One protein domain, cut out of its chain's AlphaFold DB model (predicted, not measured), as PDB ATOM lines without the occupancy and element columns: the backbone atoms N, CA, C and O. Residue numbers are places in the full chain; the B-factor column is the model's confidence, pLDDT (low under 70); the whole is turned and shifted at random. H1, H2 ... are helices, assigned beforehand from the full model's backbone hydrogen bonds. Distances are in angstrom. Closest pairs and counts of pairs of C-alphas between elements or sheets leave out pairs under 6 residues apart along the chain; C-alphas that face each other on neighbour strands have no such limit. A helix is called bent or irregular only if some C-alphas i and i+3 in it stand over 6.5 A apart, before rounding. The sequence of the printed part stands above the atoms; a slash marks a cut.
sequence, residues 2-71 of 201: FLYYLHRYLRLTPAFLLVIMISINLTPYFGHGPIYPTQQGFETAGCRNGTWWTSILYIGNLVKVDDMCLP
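What this domain is: This is residues 2 to 71 of the 201 residues of the protein "Hypothetical protein" of Rotaria sp. Silwood2 (UniProt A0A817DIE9). One long helix, H1, makes the long axis of a loose rod, and the rest of the printed part folds back along one side of it as loops with three very short helices, H2, H3 and H4. H3 packs on the middle stretch of H1 and H4 lies beyond H3, away from H1; residues 2 to 8 of H1 stick out at one end, and at the other end the loop of residues 30 to 44 turns the chain back. The printed part has 70 residues, with four named helices in the order H1, H2, H3, H4 and no named strand: all helix. It is loose, with a radius of gyration of the C-alphas of 13.9 A, and spans 49 by 23 by 16 A.

How they stand to each other: H1, residues 2 to 29, touches H3, residues 52 to 56, with its residues 13 to 20 alone; the closest C-alphas are those of Thr 13 and Ile 56, 6.8 A apart. H2, residues 45 to 48, is close to H1 but not clearly touching, the closest C-alphas being those of Ile 24 and Cys 47, 6.5 A apart. H2 is also close to H3 but not clearly touching: the C-alphas of Gly 46 and Trp 52, their closest, are 7.4 A apart. H4, residues 60 to 63, is close to H3 but not clearly touching, with the closest C-alphas, those of Thr 54 and Gly 60, 4.8 A apart. H4 is apart from H1 and from H2. In H3 every O i to N i+4 pair is within hydrogen-bond range and in H1 19 of 24 are, while H2 and H4 are too short for such a pair.

Where its parts are: H1 begins at C-alpha 2, at (3.005, 120.660, 1.313), and runs 40.6 A to C-alpha 29, at (5.887, 80.288, 4.929). It has a kink of 37 degrees near residue 23 and is irregular, but only just: C-alphas 25 and 28 are 7.0 A apart. H2 measures 5.4 A from first to last C-alpha, H3 6.8 A and H4 5.7 A. H4 ends at C-alpha 63, at (6.735, 104.850, 20.837).

The domain as a whole: The two C-alphas farthest apart are those of Phe 2 and Pro 34, 49.1 A. Residues 2 to 8, which belong to H1, stand free. The link from H1 to H2 is long, with 15 residues; the links from H2 to H3 and from H3 to H4 are tight. The printed part has no cut. Its mean pLDDT is 79.0, and residues 31 to 45 and residue 64 are under 70.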
ATOM      1  N   PHE A   2       3.780 121.888   1.033       79.38
ATOM      2  CA  PHE A   2       3.005 120.660   1.313       79.38
ATOM      3  C   PHE A   2       3.099 119.568   0.226       79.38
ATOM      4  O   PHE A   2       3.395 118.419   0.538       79.38
ATOM      5  N   LEU A   3       2.955 119.936  -1.054       84.94
ATOM      6  CA  LEU A   3       3.021 118.986  -2.176       84.94
ATOM      7  C   LEU A   3       4.361 118.224  -2.257       84.94
ATOM      8  O   LEU A   3       4.393 117.067  -2.660       84.94
ATOM      9  N   TYR A   4       5.459 118.866  -1.842       85.56
ATOM     10  CA  TYR A   4       6.794 118.266  -1.818       85.56
ATOM     11  C   TYR A   4       6.896 117.148  -0.767       85.56
ATOM     12  O   TYR A   4       7.379 116.061  -1.079       85.56
ATOM     13  N   TYR A   5       6.356 117.376   0.437       86.62
ATOM     14  CA  TYR A   5       6.284 116.350   1.486       86.62
ATOM     15  C   TYR A   5       5.387 115.184   1.075       86.62
ATOM     16  O   TYR A   5       5.765 114.021   1.224       86.62
ATOM     17  N   LEU A   6       4.219 115.496   0.511       88.50
ATOM     18  CA  LEU A   6       3.238 114.496   0.104       88.50
ATOM     19  C   LEU A   6       3.767 113.607  -1.030       88.50
ATOM     20  O   LEU A   6       3.613 112.392  -0.967       88.50
ATOM     21  N   HIS A   7       4.461 114.178  -2.018       90.12
ATOM     22  CA  HIS A   7       5.062 113.405  -3.106       90.12
ATOM     23  C   HIS A   7       6.122 112.410  -2.604       90.12
ATOM     24  O   HIS A   7       6.168 111.269  -3.062       90.12
ATOM     25  N   ARG A   8       6.967 112.810  -1.641       89.25
ATOM     26  CA  ARG A   8       7.954 111.895  -1.043       89.25
ATOM     27  C   ARG A   8       7.272 110.787  -0.243       89.25
ATOM     28  O   ARG A   8       7.634 109.626  -0.412       89.25
ATOM     29  N   TYR A   9       6.287 111.146   0.581       90.31
ATOM     30  CA  TYR A   9       5.528 110.188   1.383       90.31
ATOM     31  C   TYR A   9       4.851 109.143   0.486       90.31
ATOM     32  O   TYR A   9       5.135 107.956   0.592       90.31
ATOM     33  N   LEU A  10       4.079 109.583  -0.511       90.88
ATOM     34  CA  LEU A  10       3.373 108.691  -1.436       90.88
ATOM     35  C   LEU A  10       4.286 107.813  -2.300       90.88
ATOM     36  O   LEU A  10       3.841 106.770  -2.763       90.88
ATOM     37  N   ARG A  11       5.547 108.198  -2.525       92.94
ATOM     38  CA  ARG A  11       6.514 107.356  -3.243       92.94
ATOM     39  C   ARG A  11       7.080 106.239  -2.364       92.94
ATOM     40  O   ARG A  11       7.330 105.146  -2.862       92.94
ATOM     41  N   LEU A  12       7.325 106.521  -1.085       90.00
ATOM     42  CA  LEU A  12       8.031 105.620  -0.169       90.00
ATOM     43  C   LEU A  12       7.075 104.679   0.582       90.00
ATOM     44  O   LEU A  12       7.328 103.478   0.679       90.00
ATOM     45  N   THR A  13       5.953 105.214   1.065       91.62
ATOM     46  CA  THR A  13       4.953 104.481   1.845       91.62
ATOM     47  C   THR A  13       4.386 103.237   1.148       91.62
ATOM     48  O   THR A  13       4.271 102.229   1.840       91.62
ATOM     49  N   PRO A  14       4.063 103.205  -0.165       90.88
ATOM     50  CA  PRO A  14       3.486 102.000  -0.772       90.88
ATOM     51  C   PRO A  14       4.475 100.833  -0.804       90.88
ATOM     52  O   PRO A  14       4.097  99.702  -0.514       90.88
ATOM     53  N   ALA A  15       5.751 101.103  -1.093       91.56
ATOM     54  CA  ALA A  15       6.788 100.080  -1.044       91.56
ATOM     55  C   ALA A  15       6.989  99.575   0.391       91.56
ATOM     56  O   ALA A  15       7.079  98.372   0.617       91.56
ATOM     57  N   PHE A  16       6.994 100.483   1.370       90.81
ATOM     58  CA  PHE A  16       7.162 100.101   2.768       90.81
ATOM     59  C   PHE A  16       5.971  99.299   3.311       90.81
ATOM     60  O   PHE A  16       6.161  98.309   4.012       90.81
ATOM     61  N   LEU A  17       4.748  99.662   2.917       90.81
ATOM     62  CA  LEU A  17       3.535  98.916   3.242       90.81
ATOM     63  C   LEU A  17       3.563  97.505   2.648       90.81
ATOM     64  O   LEU A  17       3.206  96.556   3.337       90.81
ATOM     65  N   LEU A  18       4.005  97.352   1.395       91.12
ATOM     66  CA  LEU A  18       4.156  96.034   0.776       91.12
ATOM     67  C   LEU A  18       5.143  95.163   1.546       91.12
ATOM     68  O   LEU A  18       4.842  94.000   1.794       91.12
ATOM     69  N   VAL A  19       6.277  95.728   1.965       89.25
ATOM     70  CA  VAL A  19       7.243  95.004   2.796       89.25
ATOM     71  C   VAL A  19       6.582  94.551   4.094       89.25
ATOM     72  O   VAL A  19       6.628  93.365   4.370       89.25
ATOM     73  N   ILE A  20       5.889  95.432   4.825       88.56
ATOM     74  CA  ILE A  20       5.161  95.077   6.062       88.56
ATOM     75  C   ILE A  20       4.103  93.986   5.813       88.56
ATOM     76  O   ILE A  20       3.905  93.090   6.626       88.56
ATOM     77  N   MET A  21       3.391  94.037   4.687       88.12
ATOM     78  CA  MET A  21       2.372  93.035   4.363       88.12
ATOM     79  C   MET A  21       2.988  91.674   4.042       88.12
ATOM     80  O   MET A  21       2.476  90.652   4.499       88.12
ATOM     81  N   ILE A  22       4.084  91.650   3.282       86.62
ATOM     82  CA  ILE A  22       4.860  90.433   3.012       86.62
ATOM     83  C   ILE A  22       5.426  89.887   4.316       86.62
ATOM     84  O   ILE A  22       5.392  88.682   4.540       86.62
ATOM     85  N   SER A  23       5.894  90.776   5.182       81.94
ATOM     86  CA  SER A  23       6.498  90.418   6.447       81.94
ATOM     87  C   SER A  23       5.456  89.723   7.352       81.94
ATOM     88  O   SER A  23       5.627  88.579   7.759       81.94
ATOM     89  N   ILE A  24       4.266  90.307   7.519       83.69
ATOM     90  CA  ILE A  24       3.189  89.708   8.327       83.69
ATOM     91  C   ILE A  24       2.637  88.404   7.721       83.69
ATOM     92  O   ILE A  24       2.357  87.456   8.457       83.69
ATOM     93  N   ASN A  25       2.420  88.353   6.402       83.62
ATOM     94  CA  ASN A  25       1.669  87.259   5.771       83.62
ATOM     95  C   ASN A  25       2.550  86.140   5.215       83.62
ATOM     96  O   ASN A  25       2.135  84.988   5.224       83.62
ATOM     97  N   LEU A  26       3.725  86.468   4.680       81.19
ATOM     98  CA  LEU A  26       4.531  85.560   3.863       81.19
ATOM     99  C   LEU A  26       5.728  84.992   4.628       81.19
ATOM    100  O   LEU A  26       6.112  83.849   4.386       81.19
ATOM    101  N   THR A  27       6.256  85.737   5.601       77.56
ATOM    102  CA  THR A  27       7.341  85.276   6.472       77.56
ATOM    103  C   THR A  27       7.134  83.899   7.090       77.56
ATOM    104  O   THR A  27       8.037  83.083   6.910       77.56
ATOM    105  N   PRO A  28       5.978  83.539   7.689       74.69
ATOM    106  CA  PRO A  28       5.800  82.209   8.283       74.69
ATOM    107  C   PRO A  28       5.901  81.044   7.283       74.69
ATOM    108  O   PRO A  28       6.090  79.908   7.708       74.69
ATOM    109  N   TYR A  29       5.799  81.307   5.977       75.25
ATOM    110  CA  TYR A  29       5.887  80.288   4.929       75.25
ATOM    111  C   TYR A  29       7.288  80.165   4.308       75.25
ATOM    112  O   TYR A  29       7.534  79.216   3.565       75.25
ATOM    113  N   PHE A  30       8.218  81.092   4.586       72.50
ATOM    114  CA  PHE A  30       9.541  81.109   3.942       72.50
ATOM    115  C   PHE A  30      10.514  80.031   4.440       72.50
ATOM    116  O   PHE A  30      11.520  79.786   3.776       72.50
ATOM    117  N   GLY A  31      10.242  79.355   5.557       63.41
ATOM    118  CA  GLY A  31      11.047  78.199   5.937       63.41
ATOM    119  C   GLY A  31      10.826  77.691   7.353       63.41
ATOM    120  O   GLY A  31      10.432  78.423   8.255       63.41
ATOM    121  N   HIS A  32      11.154  76.415   7.538       63.66
ATOM    122  CA  HIS A  32      11.294  75.773   8.837       63.66
ATOM    123  C   HIS A  32      12.743  75.296   8.962       63.66
ATOM    124  O   HIS A  32      13.234  74.567   8.103       63.66
ATOM    125  N   GLY A  33      13.446  75.728  10.004       66.81
ATOM    126  CA  GLY A  33      14.833  75.338  10.243       66.81
ATOM    127  C   GLY A  33      15.264  75.655  11.674       66.81
ATOM    128  O   GLY A  33      14.621  76.472  12.322       66.81
ATOM    129  N   PRO A  34      16.352  75.049  12.178       66.19
ATOM    130  CA  PRO A  34      16.799  75.212  13.567       66.19
ATOM    131  C   PRO A  34      17.256  76.642  13.906       66.19
ATOM    132  O   PRO A  34      17.236  77.033  15.067       66.19
ATOM    133  N   ILE A  35      17.648  77.423  12.891       65.19
ATOM    134  CA  ILE A  35      17.997  78.852  13.009       65.19
ATOM    135  C   ILE A  35      16.753  79.738  12.850       65.19
ATOM    136  O   ILE A  35      16.730  80.882  13.298       65.19
ATOM    137  N   TYR A  36      15.707  79.217  12.204       63.31
ATOM    138  CA  TYR A  36      14.456  79.935  12.051       63.31
ATOM    139  C   TYR A  36      13.740  79.904  13.403       63.31
ATOM    140  O   TYR A  36      13.460  78.812  13.903       63.31
ATOM    141  N   PRO A  37      13.468  81.055  14.040       61.12
ATOM    142  CA  PRO A  37      12.868  81.046  15.360       61.12
ATOM    143  C   PRO A  37      11.517  80.349  15.251       61.12
ATOM    144  O   PRO A  37      10.616  80.803  14.541       61.12
ATOM    145  N   THR A  38      11.405  79.228  15.961       53.84
ATOM    146  CA  THR A  38      10.312  78.247  15.905       53.84
ATOM    147  C   THR A  38       8.937  78.833  16.222       53.84
ATOM    148  O   THR A  38       7.934  78.143  16.069       53.84
ATOM    149  N   GLN A  39       8.868  80.109  16.623       51.28
ATOM    150  CA  GLN A  39       7.627  80.826  16.902       51.28
ATOM    151  C   GLN A  39       7.484  82.213  16.241       51.28
ATOM    152  O   GLN A  39       6.419  82.808  16.395       51.28
ATOM    153  N   GLN A  40       8.496  82.760  15.542       54.38
ATOM    154  CA  GLN A  40       8.473  84.189  15.139       54.38
ATOM    155  C   GLN A  40       8.992  84.517  13.726       54.38
ATOM    156  O   GLN A  40       8.680  85.581  13.203       54.38
ATOM    157  N   GLY A  41       9.705  83.617  13.048       60.19
ATOM    158  CA  GLY A  41      10.356  83.960  11.778       60.19
ATOM    159  C   GLY A  41      11.233  85.217  11.810       60.19
ATOM    160  O   GLY A  41      11.763  85.584  12.852       60.19
ATOM    161  N   PHE A  42      11.432  85.863  10.655       59.25
ATOM    162  CA  PHE A  42      12.161  87.144  10.569       59.25
ATOM    163  C   PHE A  42      11.345  88.345  11.085       59.25
ATOM    164  O   PHE A  42      11.873  89.453  11.178       59.25
ATOM    165  N   GLU A  43      10.074  88.127  11.424       63.78
ATOM    166  CA  GLU A  43       9.185  89.139  11.982       63.78
ATOM    167  C   GLU A  43       9.392  89.267  13.484       63.78
ATOM    168  O   GLU A  43       9.541  88.276  14.197       63.78
ATOM    169  N   THR A  44       9.310  90.485  14.006       67.06
ATOM    170  CA  THR A  44       9.229  90.658  15.454       67.06
ATOM    171  C   THR A  44       7.826  90.341  15.962       67.06
ATOM    172  O   THR A  44       6.816  90.504  15.266       67.06
ATOM    173  N   ALA A  45       7.737  89.994  17.249       69.81
ATOM    174  CA  ALA A  45       6.465  89.931  17.970       69.81
ATOM    175  C   ALA A  45       5.638  91.230  17.825       69.81
ATOM    176  O   ALA A  45       4.407  91.179  17.827       69.81
ATOM    177  N   GLY A  46       6.298  92.377  17.616       74.19
ATOM    178  CA  GLY A  46       5.669  93.674  17.370       74.19
ATOM    179  C   GLY A  46       4.705  93.678  16.180       74.19
ATOM    180  O   GLY A  46       3.556  94.111  16.324       74.19
ATOM    181  N   CYS A  47       5.110  93.129  15.025       78.69
ATOM    182  CA  CYS A  47       4.236  93.066  13.846       78.69
ATOM    183  C   CYS A  47       2.933  92.315  14.144       78.69
ATOM    184  O   CYS A  47       1.847  92.778  13.784       78.69
ATOM    185  N   ARG A  48       3.035  91.184  14.852       76.19
ATOM    186  CA  ARG A  48       1.895  90.329  15.204       76.19
ATOM    187  C   ARG A  48       1.007  90.943  16.287       76.19
ATOM    188  O   ARG A  48      -0.208  90.786  16.236       76.19
ATOM    189  N   ASN A  49       1.601  91.705  17.204       78.94
ATOM    190  CA  ASN A  49       0.904  92.449  18.258       78.94
ATOM    191  C   ASN A  49       0.225  93.733  17.749       78.94
ATOM    192  O   ASN A  49      -0.343  94.491  18.536       78.94
ATOM    193  N   GLY A  50       0.270  93.992  16.439       80.44
ATOM    194  CA  GLY A  50      -0.441  95.104  15.827       80.44
ATOM    195  C   GLY A  50       0.317  96.428  15.859       80.44
ATOM    196  O   GLY A  50      -0.319  97.469  15.732       80.44
ATOM    197  N   THR A  51       1.649  96.446  16.011       83.50
ATOM    198  CA  THR A  51       2.429  97.704  15.982       83.50
ATOM    199  C   THR A  51       2.753  98.201  14.569       83.50
ATOM    200  O   THR A  51       3.326  99.278  14.421       83.50
ATOM    201  N   TRP A  52       2.339  97.492  13.515       85.69
ATOM    202  CA  TRP A  52       2.594  97.835  12.104       85.69
ATOM    203  C   TRP A  52       2.191  99.268  11.703       85.69
ATOM    204  O   TRP A  52       2.853  99.893  10.873       85.69
ATOM    205  N   TRP A  53       1.148  99.833  12.317       86.62
ATOM    206  CA  TRP A  53       0.706 101.208  12.053       86.62
ATOM    207  C   TRP A  53       1.750 102.250  12.486       86.62
ATOM    208  O   TRP A  53       1.878 103.298  11.850       86.62
ATOM    209  N   THR A  54       2.541 101.952  13.526       86.62
ATOM    210  CA  THR A  54       3.626 102.835  13.984       86.62
ATOM    211  C   THR A  54       4.725 102.948  12.935       86.62
ATOM    212  O   THR A  54       5.334 104.010  12.793       86.62
ATOM    213  N   SER A  55       4.924 101.887  12.148       87.31
ATOM    214  CA  SER A  55       5.852 101.892  11.028       87.31
ATOM    215  C   SER A  55       5.347 102.737   9.861       87.31
ATOM    216  O   SER A  55       6.095 103.560   9.345       87.31
ATOM    217  N   ILE A  56       4.062 102.658   9.507       88.25
ATOM    218  CA  ILE A  56       3.467 103.489   8.435       88.25
ATOM    219  C   ILE A  56       3.547 104.991   8.749       88.25
ATOM    220  O   ILE A  56       3.761 105.820   7.859       88.25
ATOM    221  N   LEU A  57       3.374 105.346  10.021       87.75
ATOM    222  CA  LEU A  57       3.513 106.722  10.494       87.75
ATOM    223  C   LEU A  57       4.971 107.140  10.729       87.75
ATOM    224  O   LEU A  57       5.212 108.295  11.066       87.75
ATOM    225  N   TYR A  58       5.943 106.242  10.540       88.19
ATOM    226  CA  TYR A  58       7.369 106.482  10.785       88.19
ATOM    227  C   TYR A  58       7.704 106.896  12.236       88.19
ATOM    228  O   TYR A  58       8.684 107.597  12.489       88.19
ATOM    229  N   ILE A  59       6.927 106.410  13.214       87.81
ATOM    230  CA  ILE A  59       7.088 106.698  14.656       87.81
ATOM    231  C   ILE A  59       7.462 105.475  15.505       87.81
ATOM    232  O   ILE A  59       7.555 105.590  16.727       87.81
ATOM    233  N   GLY A  60       7.707 104.316  14.884       83.25
ATOM    234  CA  GLY A  60       8.154 103.100  15.578       83.25
ATOM    235  C   GLY A  60       9.334 103.344  16.531       83.25
ATOM    236  O   GLY A  60       9.329 102.844  17.650       83.25
ATOM    237  N   ASN A  61      10.271 104.218  16.143       82.38
ATOM    238  CA  ASN A  61      11.457 104.588  16.932       82.38
ATOM    239  C   ASN A  61      11.189 105.399  18.201       82.38
ATOM    240  O   ASN A  61      12.090 105.530  19.020       82.38
ATOM    241  N   LEU A  62       9.999 105.977  18.357       79.56
ATOM    242  CA  LEU A  62       9.691 106.871  19.476       79.56
ATOM    243  C   LEU A  62       8.737 106.233  20.484       79.56
ATOM    244  O   LEU A  62       8.788 106.557  21.664       79.56
ATOM    245  N   VAL A  63       7.843 105.359  20.016       74.50
ATOM    246  CA  VAL A  63       6.735 104.850  20.837       74.50
ATOM    247  C   VAL A  63       7.054 103.486  21.439       74.50
ATOM    248  O   VAL A  63       6.782 103.266  22.616       74.50
ATOM    249  N   LYS A  64       7.615 102.565  20.650       69.31
ATOM    250  CA  LYS A  64       7.916 101.196  21.084       69.31
ATOM    251  C   LYS A  64       9.154 100.680  20.363       69.31
ATOM    252  O   LYS A  64       9.037 100.015  19.338       69.31
ATOM    253  N   VAL A  65      10.324 101.006  20.908       72.62
ATOM    254  CA  VAL A  65      11.616 100.570  20.356       72.62
ATOM    255  C   VAL A  65      11.774  99.050  20.438       72.62
ATOM    256  O   VAL A  65      12.276  98.442  19.498       72.62
ATOM    257  N   ASP A  66      11.257  98.430  21.498       71.75
ATOM    258  CA  ASP A  66      11.368  96.980  21.700       71.75
ATOM    259  C   ASP A  66      10.346  96.178  20.866       71.75
ATOM    260  O   ASP A  66      10.650  95.087  20.392       71.75
ATOM    261  N   ASP A  67       9.157  96.742  20.602       77.50
ATOM    262  CA  ASP A  67       8.079  96.097  19.822       77.50
ATOM    263  C   ASP A  67       7.955  96.664  18.391       77.50
ATOM    264  O   ASP A  67       6.853  96.797  17.836       77.50
ATOM    265  N   MET A  68       9.070  97.043  17.771       79.44
ATOM    266  CA  MET A  68       9.076  97.512  16.384       79.44
ATOM    267  C   MET A  68       8.735  96.392  15.419       79.44
ATOM    268  O   MET A  68       9.421  95.378  15.425       79.44
ATOM    269  N   CYS A  69       7.769  96.604  14.523       82.00
ATOM    270  CA  CYS A  69       7.419  95.614  13.502       82.00
ATOM    271  C   CYS A  69       8.624  95.263  12.595       82.00
ATOM    272  O   CYS A  69       9.029  94.107  12.522       82.00
ATOM    273  N   LEU A  70       9.279  96.258  11.983       82.44
ATOM    274  CA  LEU A  70      10.546  96.049  11.269       82.44
ATOM    275  C   LEU A  70      11.684  96.816  11.950       82.44
ATOM    276  O   LEU A  70      11.840  98.010  11.672       82.44
ATOM    277  N   PRO A  71      12.527  96.146  12.760       79.69
ATOM    278  CA  PRO A  71      13.681  96.774  13.385       79.69
ATOM    279  C   PRO A  71      14.609  97.370  12.343       79.69
ATOM    280  O   PRO A  71      14.929  98.540  12.444       79.69
TER     281      PRO A  71